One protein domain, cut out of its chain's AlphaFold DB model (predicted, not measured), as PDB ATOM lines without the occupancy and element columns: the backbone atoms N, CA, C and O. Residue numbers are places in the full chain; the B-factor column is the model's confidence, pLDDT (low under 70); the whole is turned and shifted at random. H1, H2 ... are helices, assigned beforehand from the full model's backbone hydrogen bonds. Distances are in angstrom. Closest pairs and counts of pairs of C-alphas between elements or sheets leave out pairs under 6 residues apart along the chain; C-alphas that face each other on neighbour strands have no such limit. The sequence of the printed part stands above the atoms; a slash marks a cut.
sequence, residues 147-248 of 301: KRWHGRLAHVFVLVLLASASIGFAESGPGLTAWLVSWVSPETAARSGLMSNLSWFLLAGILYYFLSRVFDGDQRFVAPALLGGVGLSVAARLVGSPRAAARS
ATOM      1  N   LYS A 147     143.973  80.144  27.956       80.50
ATOM      2  CA  LYS A 147     145.424  80.169  27.693       80.50
ATOM      3  C   LYS A 147     146.169  81.342  28.346       80.50
ATOM      4  O   LYS A 147     147.281  81.168  28.832       80.50
ATOM      5  N   ARG A 148     145.572  82.542  28.349       81.31
ATOM      6  CA  ARG A 148     146.231  83.780  28.818       81.31
ATOM      7  C   ARG A 148     146.450  83.813  30.332       81.31
ATOM      8  O   ARG A 148     147.445  84.372  30.784       81.31
ATOM      9  N   TRP A 149     145.509  83.276  31.103       84.69
ATOM     10  CA  TRP A 149     145.581  83.262  32.564       84.69
ATOM     11  C   TRP A 149     146.240  81.997  33.094       84.69
ATOM     12  O   TRP A 149     146.942  82.083  34.095       84.69
ATOM     13  N   HIS A 150     146.101  80.871  32.389       85.12
ATOM     14  CA  HIS A 150     146.778  79.622  32.732       85.12
ATOM     15  C   HIS A 150     148.289  79.814  32.917       85.12
ATOM     16  O   HIS A 150     148.812  79.485  33.975       85.12
ATOM     17  N   GLY A 151     148.967  80.422  31.932       82.94
ATOM     18  CA  GLY A 151     150.407  80.683  32.023       82.94
ATOM     19  C   GLY A 151     150.752  81.547  33.236       82.94
ATOM     20  O   GLY A 151     151.525  81.129  34.088       82.94
ATOM     21  N   ARG A 152     150.087  82.702  33.384       86.88
ATOM     22  CA  ARG A 152     150.344  83.624  34.503       86.88
ATOM     23  C   ARG A 152     150.144  82.970  35.869       86.88
ATOM     24  O   ARG A 152     150.973  83.157  36.749       86.88
ATOM     25  N   LEU A 153     149.061  82.216  36.048       88.50
ATOM     26  CA  LEU A 153     148.760  81.536  37.309       88.50
ATOM     27  C   LEU A 153     149.774  80.424  37.601       88.50
ATOM     28  O   LEU A 153     150.232  80.327  38.735       88.50
ATOM     29  N   ALA A 154     150.192  79.659  36.589       87.19
ATOM     30  CA  ALA A 154     151.248  78.659  36.733       87.19
ATOM     31  C   ALA A 154     152.597  79.294  37.112       87.19
ATOM     32  O   ALA A 154     153.265  78.830  38.037       87.19
ATOM     33  N   HIS A 155     152.976  80.399  36.461       89.19
ATOM     34  CA  HIS A 155     154.194  81.154  36.773       89.19
ATOM     35  C   HIS A 155     154.181  81.691  38.202       89.19
ATOM     36  O   HIS A 155     155.134  81.473  38.950       89.19
ATOM     37  N   VAL A 156     153.093  82.353  38.603       90.69
ATOM     38  CA  VAL A 156     152.924  82.869  39.969       90.69
ATOM     39  C   VAL A 156     153.004  81.732  40.983       90.69
ATOM     40  O   VAL A 156     153.705  81.856  41.985       90.69
ATOM     41  N   PHE A 157     152.348  80.605  40.711       91.00
ATOM     42  CA  PHE A 157     152.372  79.445  41.590       91.00
ATOM     43  C   PHE A 157     153.790  78.889  41.788       91.00
ATOM     44  O   PHE A 157     154.212  78.665  42.924       91.00
ATOM     45  N   VAL A 158     154.564  78.735  40.708       90.25
ATOM     46  CA  VAL A 158     155.963  78.284  40.784       90.25
ATOM     47  C   VAL A 158     156.828  79.275  41.563       90.25
ATOM     48  O   VAL A 158     157.634  78.846  42.386       90.25
ATOM     49  N   LEU A 159     156.650  80.586  41.368       91.06
ATOM     50  CA  LEU A 159     157.393  81.601  42.125       91.06
ATOM     51  C   LEU A 159     157.075  81.552  43.624       91.06
ATOM     52  O   LEU A 159     157.985  81.665  44.442       91.06
ATOM     53  N   VAL A 160     155.811  81.333  43.994       91.62
ATOM     54  CA  VAL A 160     155.400  81.169  45.397       91.62
ATOM     55  C   VAL A 160     156.010  79.905  46.004       91.62
ATOM     56  O   VAL A 160     156.526  79.952  47.124       91.62
ATOM     57  N   LEU A 161     156.010  78.784  45.275       90.00
ATOM     58  CA  LEU A 161     156.668  77.555  45.726       90.00
ATOM     59  C   LEU A 161     158.175  77.743  45.887       90.00
ATOM     60  O   LEU A 161     158.732  77.314  46.897       90.00
ATOM     61  N   LEU A 162     158.823  78.413  44.934       90.88
ATOM     62  CA  LEU A 162     160.248  78.713  45.000       90.88
ATOM     63  C   LEU A 162     160.562  79.594  46.212       90.88
ATOM     64  O   LEU A 162     161.479  79.281  46.963       90.88
ATOM     65  N   ALA A 163     159.763  80.633  46.463       89.69
ATOM     66  CA  ALA A 163     159.918  81.491  47.632       89.69
ATOM     67  C   ALA A 163     159.749  80.710  48.949       89.69
ATOM     68  O   ALA A 163     160.566  80.843  49.861       89.69
ATOM     69  N   SER A 164     158.732  79.845  49.037       88.06
ATOM     70  CA  SER A 164     158.513  78.954  50.186       88.06
ATOM     71  C   SER A 164     159.697  78.006  50.413       88.06
ATOM     72  O   SER A 164     160.167  77.856  51.546       88.06
ATOM     73  N   ALA A 165     160.222  77.411  49.338       86.50
ATOM     74  CA  ALA A 165     161.390  76.541  49.382       86.50
ATOM     75  C   ALA A 165     162.646  77.305  49.827       86.50
ATOM     76  O   ALA A 165     163.352  76.831  50.713       86.50
ATOM     77  N   SER A 166     162.889  78.510  49.298       85.31
ATOM     78  CA  SER A 166     164.007  79.377  49.697       85.31
ATOM     79  C   SER A 166     163.978  79.722  51.187       85.31
ATOM     80  O   SER A 166     165.029  79.716  51.828       85.31
ATOM     81  N   ILE A 167     162.794  79.975  51.757       84.44
ATOM     82  CA  ILE A 167     162.632  80.233  53.197       84.44
ATOM     83  C   ILE A 167     162.898  78.962  54.011       84.44
ATOM     84  O   ILE A 167     163.660  79.006  54.970       84.44
ATOM     85  N   GLY A 168     162.312  77.820  53.636       80.81
ATOM     86  CA  GLY A 168     162.551  76.557  54.350       80.81
ATOM     87  C   GLY A 168     164.022  76.136  54.318       80.81
ATOM     88  O   GLY A 168     164.576  75.677  55.313       80.81
ATOM     89  N   PHE A 169     164.685  76.379  53.194       78.50
ATOM     90  CA  PHE A 169     166.099  76.096  53.010       78.50
ATOM     91  C   PHE A 169     167.023  77.036  53.803       78.50
ATOM     92  O   PHE A 169     168.152  76.672  54.140       78.50
ATOM     93  N   ALA A 170     166.557  78.244  54.138       78.94
ATOM     94  CA  ALA A 170     167.256  79.142  55.054       78.94
ATOM     95  C   ALA A 170     167.333  78.553  56.481       78.94
ATOM     96  O   ALA A 170     168.309  78.780  57.196       78.94
ATOM     97  N   GLU A 171     166.346  77.749  56.882       73.81
ATOM     98  CA  GLU A 171     166.231  77.185  58.233       73.81
ATOM     99  C   GLU A 171     167.012  75.872  58.418       73.81
ATOM    100  O   GLU A 171     167.403  75.544  59.534       73.81
ATOM    101  N   SER A 172     167.285  75.126  57.344       70.75
ATOM    102  CA  SER A 172     167.838  73.763  57.410       70.75
ATOM    103  C   SER A 172     169.361  73.665  57.624       70.75
ATOM    104  O   SER A 172     169.928  72.589  57.453       70.75
ATOM    105  N   GLY A 173     170.052  74.757  57.971       67.44
ATOM    106  CA  GLY A 173     171.494  74.761  58.279       67.44
ATOM    107  C   GLY A 173     172.252  75.981  57.738       67.44
ATOM    108  O   GLY A 173     171.620  76.933  57.298       67.44
ATOM    109  N   PRO A 174     173.600  75.988  57.746       62.44
ATOM    110  CA  PRO A 174     174.408  77.103  57.233       62.44
ATOM    111  C   PRO A 174     174.454  77.182  55.690       62.44
ATOM    112  O   PRO A 174     174.676  78.263  55.143       62.44
ATOM    113  N   GLY A 175     174.190  76.060  55.001       70.56
ATOM    114  CA  GLY A 175     173.904  75.911  53.564       70.56
ATOM    115  C   GLY A 175     174.505  76.968  52.623       70.56
ATOM    116  O   GLY A 175     175.722  77.110  52.519       70.56
ATOM    117  N   LEU A 176     173.620  77.705  51.937       72.31
ATOM    118  CA  LEU A 176     173.979  78.702  50.921       72.31
ATOM    119  C   LEU A 176     174.796  79.867  51.497       72.31
ATOM    120  O   LEU A 176     175.708  80.355  50.846       72.31
ATOM    121  N   THR A 177     174.493  80.322  52.714       73.31
ATOM    122  CA  THR A 177     175.203  81.461  53.318       73.31
ATOM    123  C   THR A 177     176.628  81.095  53.700       73.31
ATOM    124  O   THR A 177     177.524  81.895  53.477       73.31
ATOM    125  N   ALA A 178     176.869  79.884  54.209       73.81
ATOM    126  CA  ALA A 178     178.230  79.415  54.454       73.81
ATOM    127  C   ALA A 178     178.992  79.173  53.153       73.81
ATOM    128  O   ALA A 178     180.163  79.525  53.071       73.81
ATOM    129  N   TRP A 179     178.321  78.641  52.128       76.88
ATOM    130  CA  TRP A 179     178.912  78.542  50.800       76.88
ATOM    131  C   TRP A 179     179.307  79.926  50.263       76.88
ATOM    132  O   TRP A 179     180.462  80.119  49.914       76.88
ATOM    133  N   LEU A 180     178.428  80.933  50.311       75.69
ATOM    134  CA  LEU A 180     178.750  82.307  49.899       75.69
ATOM    135  C   LEU A 180     179.894  82.929  50.725       75.69
ATOM    136  O   LEU A 180     180.798  83.535  50.159       75.69
ATOM    137  N   VAL A 181     179.896  82.748  52.049       75.12
ATOM    138  CA  VAL A 181     180.942  83.271  52.951       75.12
ATOM    139  C   VAL A 181     182.297  82.585  52.729       75.12
ATOM    140  O   VAL A 181     183.334  83.236  52.887       75.12
ATOM    141  N   SER A 182     182.311  81.320  52.296       74.19
ATOM    142  CA  SER A 182     183.545  80.603  51.942       74.19
ATOM    143  C   SER A 182     184.273  81.194  50.736       74.19
ATOM    144  O   SER A 182     185.489  81.077  50.650       74.19
ATOM    145  N   TRP A 183     183.576  81.914  49.853       72.12
ATOM    146  CA  TRP A 183     184.218  82.636  48.749       72.12
ATOM    147  C   TRP A 183     184.835  83.973  49.178       72.12
ATOM    148  O   TRP A 183     185.662  84.522  48.457       72.12
ATOM    149  N   VAL A 184     184.441  84.500  50.342       76.62
ATOM    150  CA  VAL A 184     184.884  85.809  50.852       76.62
ATOM    151  C   VAL A 184     185.947  85.669  51.950       76.62
ATOM    152  O   VAL A 184     186.803  86.537  52.079       76.62
ATOM    153  N   SER A 185     185.919  84.586  52.738       71.62
ATOM    154  CA  SER A 185     186.823  84.386  53.881       71.62
ATOM    155  C   SER A 185     187.704  83.130  53.720       71.62
ATOM    156  O   SER A 185     187.186  82.010  53.708       71.62
ATOM    157  N   PRO A 186     189.043  83.276  53.645       64.00
ATOM    158  CA  PRO A 186     189.956  82.156  53.388       64.00
ATOM    159  C   PRO A 186     189.964  81.092  54.500       64.00
ATOM    160  O   PRO A 186     190.240  79.924  54.233       64.00
ATOM    161  N   GLU A 187     189.590  81.451  55.732       66.94
ATOM    162  CA  GLU A 187     189.515  80.520  56.869       66.94
ATOM    163  C   GLU A 187     188.339  79.530  56.779       66.94
ATOM    164  O   GLU A 187     188.427  78.404  57.275       66.94
ATOM    165  N   THR A 188     187.232  79.917  56.133       63.41
ATOM    166  CA  THR A 188     186.061  79.039  55.951       63.41
ATOM    167  C   THR A 188     186.114  78.265  54.632       63.41
ATOM    168  O   THR A 188     185.612  77.141  54.574       63.41
ATOM    169  N   ALA A 189     186.812  78.798  53.620       58.41
ATOM    170  CA  ALA A 189     187.104  78.132  52.347       58.41
ATOM    171  C   ALA A 189     187.811  76.777  52.525       58.41
ATOM    172  O   ALA A 189     187.474  75.801  51.856       58.41
ATOM    173  N   ALA A 190     188.738  76.685  53.484       55.91
ATOM    174  CA  ALA A 190     189.478  75.455  53.779       55.91
ATOM    175  C   ALA A 190     188.605  74.323  54.367       55.91
ATOM    176  O   ALA A 190     189.027  73.168  54.378       55.91
ATOM    177  N   ARG A 191     187.392  74.628  54.856       60.72
ATOM    178  CA  ARG A 191     186.460  73.646  55.443       60.72
ATOM    179  C   ARG A 191     185.398  73.139  54.463       60.72
ATOM    180  O   ARG A 191     184.810  72.088  54.712       60.72
ATOM    181  N   SER A 192     185.126  73.852  53.369       65.06
ATOM    182  CA  SER A 192     184.168  73.418  52.345       65.06
ATOM    183  C   SER A 192     184.833  72.441  51.374       65.06
ATOM    184  O   SER A 192     185.646  72.841  50.544       65.06
ATOM    185  N   GLY A 193     184.508  71.152  51.477       69.12
ATOM    186  CA  GLY A 193     185.023  70.143  50.549       69.12
ATOM    187  C   GLY A 193     184.586  70.392  49.098       69.12
ATOM    188  O   GLY A 193     183.494  70.886  48.837       69.12
ATOM    189  N   LEU A 194     185.405  69.981  48.125       71.81
ATOM    190  CA  LEU A 194     185.110  70.110  46.686       71.81
ATOM    191  C   LEU A 194     183.703  69.596  46.313       71.81
ATOM    192  O   LEU A 194     182.984  70.225  45.540       71.81
ATOM    193  N   MET A 195     183.298  68.467  46.904       72.75
ATOM    194  CA  MET A 195     181.998  67.833  46.660       72.75
ATOM    195  C   MET A 195     180.814  68.698  47.110       72.75
ATOM    196  O   MET A 195     179.778  68.694  46.446       72.75
ATOM    197  N   SER A 196     180.951  69.470  48.198       74.44
ATOM    198  CA  SER A 196     179.885  70.380  48.625       74.44
ATOM    199  C   SER A 196     179.783  71.585  47.697       74.44
ATOM    200  O   SER A 196     178.683  72.034  47.420       74.44
ATOM    201  N   ASN A 197     180.895  72.077  47.150       76.44
ATOM    202  CA  ASN A 197     180.867  73.178  46.186       76.44
ATOM    203  C   ASN A 197     180.239  72.756  44.847       76.44
ATOM    204  O   ASN A 197     179.436  73.498  44.284       76.44
ATOM    205  N   LEU A 198     180.545  71.548  44.367       81.81
ATOM    206  CA  LEU A 198     179.964  71.000  43.137       81.81
ATOM    207  C   LEU A 198     178.449  70.796  43.235       81.81
ATOM    208  O   LEU A 198     177.742  71.049  42.258       81.81
ATOM    209  N   SER A 199     177.932  70.384  44.396       83.44
ATOM    210  CA  SER A 199     176.489  70.182  44.568       83.44
ATOM    211  C   SER A 199     175.697  71.485  44.432       83.44
ATOM    212  O   SER A 199     174.599  71.460  43.881       83.44
ATOM    213  N   TRP A 200     176.262  72.632  44.830       82.50
ATOM    214  CA  TRP A 200     175.637  73.945  44.628       82.50
ATOM    215  C   TRP A 200     175.579  74.357  43.165       82.50
ATOM    216  O   TRP A 200     174.534  74.821  42.715       82.50
ATOM    217  N   PHE A 201     176.661  74.162  42.407       85.81
ATOM    218  CA  PHE A 201     176.653  74.429  40.966       85.81
ATOM    219  C   PHE A 201     175.664  73.521  40.237       85.81
ATOM    220  O   PHE A 201     174.920  73.986  39.374       85.81
ATOM    221  N   LEU A 202     175.604  72.245  40.622       88.88
ATOM    222  CA  LEU A 202     174.647  71.289  40.080       88.88
ATOM    223  C   LEU A 202     173.205  71.684  40.422       88.88
ATOM    224  O   LEU A 202     172.362  71.718  39.531       88.88
ATOM    225  N   LEU A 203     172.922  72.057  41.672       87.38
ATOM    226  CA  LEU A 203     171.603  72.531  42.091       87.38
ATOM    227  C   LEU A 203     171.203  73.819  41.360       87.38
ATOM    228  O   LEU A 203     170.076  73.920  40.883       87.38
ATOM    229  N   ALA A 204     172.120  74.781  41.229       87.31
ATOM    230  CA  ALA A 204     171.892  76.019  40.489       87.31
ATOM    231  C   ALA A 204     171.628  75.743  39.002       87.31
ATOM    232  O   ALA A 204     170.705  76.319  38.433       87.31
ATOM    233  N   GLY A 205     172.378  74.820  38.392       91.19
ATOM    234  CA  GLY A 205     172.175  74.381  37.013       91.19
ATOM    235  C   GLY A 205     170.822  73.697  36.808       91.19
ATOM    236  O   GLY A 205     170.103  74.038  35.870       91.19
ATOM    237  N   ILE A 206     170.431  72.793  37.713       92.25
ATOM    238  CA  ILE A 206     169.114  72.138  37.695       92.25
ATOM    239  C   ILE A 206     167.999  73.172  37.852       92.25
ATOM    240  O   ILE A 206     167.035  73.151  37.089       92.25
ATOM    241  N   LEU A 207     168.123  74.090  38.812       91.19
ATOM    242  CA  LEU A 207     167.109  75.106  39.069       91.19
ATOM    243  C   LEU A 207     166.996  76.099  37.904       91.19
ATOM    244  O   LEU A 207     165.887  76.454  37.513       91.19
ATOM    245  N   TYR A 208     168.115  76.502  37.303       92.62
ATOM    246  CA  TYR A 208     168.141  77.327  36.096       92.62
ATOM    247  C   TYR A 208     167.504  76.606  34.902       92.62
ATOM    248  O   TYR A 208     166.678  77.185  34.196       92.62
ATOM    249  N   TYR A 209     167.826  75.327  34.694       93.69
ATOM    250  CA  TYR A 209     167.189  74.512  33.662       93.69
ATOM    251  C   TYR A 209     165.675  74.404  33.894       93.69
ATOM    252  O   TYR A 209     164.882  74.604  32.977       93.69
ATOM    253  N   PHE A 210     165.253  74.160  35.133       91.00
ATOM    254  CA  PHE A 210     163.841  74.085  35.490       91.00
ATOM    255  C   PHE A 210     163.115  75.417  35.249       91.00
ATOM    256  O   PHE A 210     162.076  75.439  34.591       91.00
ATOM    257  N   LEU A 211     163.669  76.539  35.713       90.94
ATOM    258  CA  LEU A 211     163.061  77.859  35.530       90.94
ATOM    259  C   LEU A 211     163.041  78.276  34.060       90.94
ATOM    260  O   LEU A 211     162.026  78.784  33.594       90.94
ATOM    261  N   SER A 212     164.104  78.013  33.300       90.62
ATOM    262  CA  SER A 212     164.103  78.268  31.855       90.62
ATOM    263  C   SER A 212     163.065  77.419  31.122       90.62
ATOM    264  O   SER A 212     162.457  77.905  30.176       90.62
ATOM    265  N   ARG A 213     162.763  76.201  31.586       89.31
ATOM    266  CA  ARG A 213     161.640  75.415  31.058       89.31
ATOM    267  C   ARG A 213     160.270  75.979  31.433       89.31
ATOM    268  O   ARG A 213     159.371  75.927  30.605       89.31
ATOM    269  N   VAL A 214     160.106  76.500  32.647       86.31
ATOM    270  CA  VAL A 214     158.832  77.067  33.128       86.31
ATOM    271  C   VAL A 214     158.520  78.419  32.475       86.31
ATOM    272  O   VAL A 214     157.370  78.686  32.140       86.31
ATOM    273  N   PHE A 215     159.526  79.269  32.281       88.00
ATOM    274  CA  PHE A 215     159.388  80.616  31.713       88.00
ATOM    275  C   PHE A 215     159.695  80.678  30.208       88.00
ATOM    276  O   PHE A 215     160.055  81.739  29.707       88.00
ATOM    277  N   ASP A 216     159.596  79.553  29.489       86.31
ATOM    278  CA  ASP A 216     159.839  79.463  28.038       86.31
ATOM    279  C   ASP A 216     161.189  80.068  27.581       86.31
ATOM    280  O   ASP A 216     161.334  80.571  26.469       86.31
ATOM    281  N   GLY A 217     162.202  80.023  28.447       85.38
ATOM    282  CA  GLY A 217     163.542  80.557  28.203       85.38
ATOM    283  C   GLY A 217     163.681  82.073  28.375       85.38
ATOM    284  O   GLY A 217     164.769  82.599  28.129       85.38
ATOM    285  N   ASP A 218     162.638  82.785  28.815       89.56
ATOM    286  CA  ASP A 218     162.690  84.236  29.000       89.56
ATOM    287  C   ASP A 218     163.533  84.622  30.229       89.56
ATOM    288  O   ASP A 218     163.113  84.544  31.390       89.56
ATOM    289  N   GLN A 219     164.751  85.093  29.956       89.25
ATOM    290  CA  GLN A 219     165.720  85.511  30.971       89.25
ATOM    291  C   GLN A 219     165.225  86.665  31.846       89.25
ATOM    292  O   GLN A 219     165.697  86.813  32.975       89.25
ATOM    293  N   ARG A 220     164.244  87.450  31.376       89.00
ATOM    294  CA  ARG A 220     163.632  88.532  32.159       89.00
ATOM    295  C   ARG A 220     162.889  88.011  33.385       89.00
ATOM    296  O   ARG A 220     162.713  88.767  34.330       89.00
ATOM    297  N   PHE A 221     162.486  86.741  33.390       87.62
ATOM    298  CA  PHE A 221     161.844  86.098  34.537       87.62
ATOM    299  C   PHE A 221     162.773  85.114  35.248       87.62
ATOM    300  O   PHE A 221     162.793  85.072  36.478       87.62
ATOM    301  N   VAL A 222     163.586  84.364  34.497       89.75
ATOM    302  CA  VAL A 222     164.481  83.337  35.060       89.75
ATOM    303  C   VAL A 222     165.538  83.944  35.985       89.75
ATOM    304  O   VAL A 222     165.685  83.492  37.122       89.75
ATOM    305  N   ALA A 223     166.259  84.975  35.531       89.19
ATOM    306  CA  ALA A 223     167.345  85.557  36.315       89.19
ATOM    307  C   ALA A 223     166.838  86.242  37.601       89.19
ATOM    308  O   ALA A 223     167.384  85.949  38.670       89.19
ATOM    309  N   PRO A 224     165.763  87.060  37.573       91.62
ATOM    310  CA  PRO A 224     165.193  87.615  38.799       91.62
ATOM    311  C   PRO A 224     164.623  86.560  39.749       91.62
ATOM    312  O   PRO A 224     164.749  86.726  40.956       91.62
ATOM    313  N   ALA A 225     164.037  85.468  39.248       89.81
ATOM    314  CA  ALA A 225     163.533  84.392  40.105       89.81
ATOM    315  C   ALA A 225     164.667  83.678  40.862       89.81
ATOM    316  O   ALA A 225     164.547  83.429  42.063       89.81
ATOM    317  N   LEU A 226     165.790  83.399  40.190       89.44
ATOM    318  CA  LEU A 226     166.975  82.796  40.810       89.44
ATOM    319  C   LEU A 226     167.629  83.726  41.833       89.44
ATOM    320  O   LEU A 226     167.832  83.337  42.985       89.44
ATOM    321  N   LEU A 227     167.936  84.959  41.423       89.25
ATOM    322  CA  LEU A 227     168.566  85.952  42.294       89.25
ATOM    323  C   LEU A 227     167.648  86.329  43.459       89.25
ATOM    324  O   LEU A 227     168.114  86.467  44.587       89.25
ATOM    325  N   GLY A 228     166.343  86.428  43.207       88.81
ATOM    326  CA  GLY A 228     165.321  86.656  44.220       88.81
ATOM    327  C   GLY A 228     165.243  85.516  45.232       88.81
ATOM    328  O   GLY A 228     165.199  85.783  46.427       88.81
ATOM    329  N   GLY A 229     165.307  84.255  44.793       86.75
ATOM    330  CA  GLY A 229     165.358  83.096  45.690       86.75
ATOM    331  C   GLY A 229     166.610  83.080  46.576       86.75
ATOM    332  O   GLY A 229     166.518  82.821  47.779       86.75
ATOM    333  N   VAL A 230     167.773  83.423  46.009       85.69
ATOM    334  CA  VAL A 230     169.028  83.596  46.760       85.69
ATOM    335  C   VAL A 230     168.893  84.730  47.776       85.69
ATOM    336  O   VAL A 230     169.094  84.503  48.969       85.69
ATOM    337  N   GLY A 231     168.481  85.920  47.334       86.62
ATOM    338  CA  GLY A 231     168.293  87.088  48.192       86.62
ATOM    339  C   GLY A 231     167.296  86.831  49.320       86.62
ATOM    340  O   GLY A 231     167.583  87.155  50.469       86.62
ATOM    341  N   LEU A 232     166.176  86.166  49.024       87.75
ATOM    342  CA  LEU A 232     165.170  85.785  50.012       87.75
ATOM    343  C   LEU A 232     165.730  84.811  51.049       87.75
ATOM    344  O   LEU A 232     165.467  84.977  52.236       87.75
ATOM    345  N   SER A 233     166.527  83.824  50.632       83.94
ATOM    346  CA  SER A 233     167.146  82.876  51.567       83.94
ATOM    347  C   SER A 233     168.161  83.547  52.504       83.94
ATOM    348  O   SER A 233     168.202  83.233  53.693       83.94
ATOM    349  N   VAL A 234     168.942  84.514  52.001       83.06
ATOM    350  CA  VAL A 234     169.893  85.300  52.805       83.06
ATOM    351  C   VAL A 234     169.142  86.234  53.755       83.06
ATOM    352  O   VAL A 234     169.416  86.241  54.953       83.06
ATOM    353  N   ALA A 235     168.143  86.963  53.251       84.56
ATOM    354  CA  ALA A 235     167.306  87.853  54.050       84.56
ATOM    355  C   ALA A 235     166.560  87.101  55.163       84.56
ATOM    356  O   ALA A 235     166.557  87.555  56.305       84.56
ATOM    357  N   ALA A 236     165.999  85.923  54.869       83.00
ATOM    358  CA  ALA A 236     165.322  85.083  55.858       83.00
ATOM    359  C   ALA A 236     166.253  84.639  56.999       83.00
ATOM    360  O   ALA A 236     165.790  84.473  58.127       83.00
ATOM    361  N   ARG A 237     167.560  84.484  56.737       77.44
ATOM    362  CA  ARG A 237     168.552  84.231  57.792       77.44
ATOM    363  C   ARG A 237     168.896  85.483  58.593       77.44
ATOM    364  O   ARG A 237     169.003  85.388  59.810       77.44
ATOM    365  N   LEU A 238     169.064  86.631  57.935       78.25
ATOM    366  CA  LEU A 238     169.460  87.885  58.596       78.25
ATOM    367  C   LEU A 238     168.354  88.467  59.486       78.25
ATOM    368  O   LEU A 238     168.640  88.970  60.567       78.25
ATOM    369  N   VAL A 239     167.100  88.396  59.041       78.38
ATOM    370  CA  VAL A 239     165.936  88.940  59.764       78.38
ATOM    371  C   VAL A 239     165.422  87.964  60.835       78.38
ATOM    372  O   VAL A 239     164.685  88.356  61.737       78.38
ATOM    373  N   GLY A 240     165.831  86.692  60.769       65.31
ATOM    374  CA  GLY A 240     165.143  85.596  61.445       65.31
ATOM    375  C   GLY A 240     163.858  85.245  60.693       65.31
ATOM    376  O   GLY A 240     163.114  86.119  60.243       65.31
ATOM    377  N   SER A 241     163.599  83.955  60.482       58.75
ATOM    378  CA  SER A 241     162.495  83.560  59.612       58.75
ATOM    379  C   SER A 241     161.132  83.962  60.206       58.75
ATOM    380  O   SER A 241     160.919  83.858  61.421       58.75
ATOM    381  N   PRO A 242     160.141  84.331  59.370       53.72
ATOM    382  CA  PRO A 242     158.775  84.588  59.823       53.72
ATOM    383  C   PRO A 242     158.145  83.397  60.551       53.72
ATOM    384  O   PRO A 242     157.189  83.578  61.289       53.72
ATOM    385  N   ARG A 243     158.666  82.175  60.368       51.75
ATOM    386  CA  ARG A 243     158.216  80.977  61.089       51.75
ATOM    387  C   ARG A 243     158.773  80.899  62.504       51.75
ATOM    388  O   ARG A 243     158.045  80.458  63.387       51.75
ATOM    389  N   ALA A 244     160.007  81.343  62.748       49.56
ATOM    390  CA  ALA A 244     160.519  81.513  64.107       49.56
ATOM    391  C   ALA A 244     159.701  82.578  64.852       49.56
ATOM    392  O   ALA A 244     159.281  82.347  65.985       49.56
ATOM    393  N   ALA A 245     159.371  83.675  64.159       43.69
ATOM    394  CA  ALA A 245     158.456  84.697  64.654       43.69
ATOM    395  C   ALA A 245     157.011  84.186  64.800       43.69
ATOM    396  O   ALA A 245     156.367  84.524  65.769       43.69
ATOM    397  N   ALA A 246     156.480  83.335  63.919       46.31
ATOM    398  CA  ALA A 246     155.124  82.782  64.048       46.31
ATOM    399  C   ALA A 246     155.020  81.707  65.145       46.31
ATOM    400  O   ALA A 246     153.986  81.597  65.806       46.31
ATOM    401  N   ARG A 247     156.101  80.945  65.382       43.62
ATOM    402  CA  ARG A 247     156.235  80.030  66.528       43.62
ATOM    403  C   ARG A 247     156.268  80.791  67.858       43.62
ATOM    404  O   ARG A 247     155.730  80.274  68.835       43.62
ATOM    405  N   SER A 248     156.850  81.994  67.897       39.59
ATOM    406  CA  SER A 248     156.878  82.861  69.087       39.59
ATOM    407  C   SER A 248     155.673  83.810  69.204       39.59
ATOM    408  O   SER A 248     155.259  84.120  70.315       39.59
TER     409      SER A 248
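What this domain is: This is residues 147 to 248 of the 301 residues of an uncharacterized protein of Bacteroidetes bacterium QH_2_67_10 (UniProt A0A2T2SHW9). Two long helices, H1 and H4, run in opposite directions like two bars, and a third, H5, slants between them in the middle, from the end of H4 to the last part of H1. Short H2 and H3 fill the turn from the end of H1 to the start of H4, and short H6 follows the end of H5, near H1 but touching no helix. H5 packs on H1 with 17 pairs of C-alphas within 8 A and meets H4 with its residues 219 to 226 alone, while H1 and H4 come within 8 A at one pair of C-alphas. The printed part has 102 residues with six named helices, H1 to H6 in order, and no named strand, an all-helix make-up. It is only just loose, close to compact, with a radius of gyration of the C-alphas of 15.6 A, and flat, spanning 52 by 37 by 18 A.

How they stand to each other: H1, residues 147 to 171, touches H5, residues 219 to 238, at a shallow tilt of 29 degrees, the same way; their closest C-alphas, those of Ser 166 and Ser 233, are 5.1 A apart. H2, residues 175 to 182, is close to H5 but not clearly touching, about perpendicular at 87 degrees, with the C-alphas of Thr 177 and Val 234 closest at 6.6 A. H3, residues 186 to 189, touches H2 only at the corner by their link, where the C-alphas of Ser 182 and Ala 189 are closest at 4.4 A. H4, residues 194 to 214, touches H5 with residues 207 to 212 alone, at a steep tilt of 48 degrees, opposite ways; the closest C-alphas are those of Leu 211 and Val 222, 5.7 A apart. H1 and H4 are close but not clearly touching, with the C-alphas of His 155 and Val 214 closest at 7.2 A. H6, residues 242 to 248, is near H1 and apart from H4. Every O i to N i+4 pair is within hydrogen-bond range in H2 and H6, against 18 of 21 in H1, 16 of 17 in H4 and 15 of 16 in H5; H3 is too short for such a pair.

Where its parts are: H1 begins at C-alpha 147, (145.424, 80.169, 27.693), and is 37.1 A long from first to last C-alpha. H4 measures 30.4 A and H5 28.0 A, and H5 begins at C-alpha 219, (165.720, 85.511, 30.971). H6 ends at C-alpha 248, (156.878, 82.861, 69.087).

The domain as a whole: The C-alphas of Lys 147 and Glu 187, the two farthest apart, are 52.9 A from each other. The printed part has no cut, and its five links between helices are tight. The mean pLDDT of the printed part is 79.2, with residues 173 to 174, 186 to 193 and 240 to 248 under 70.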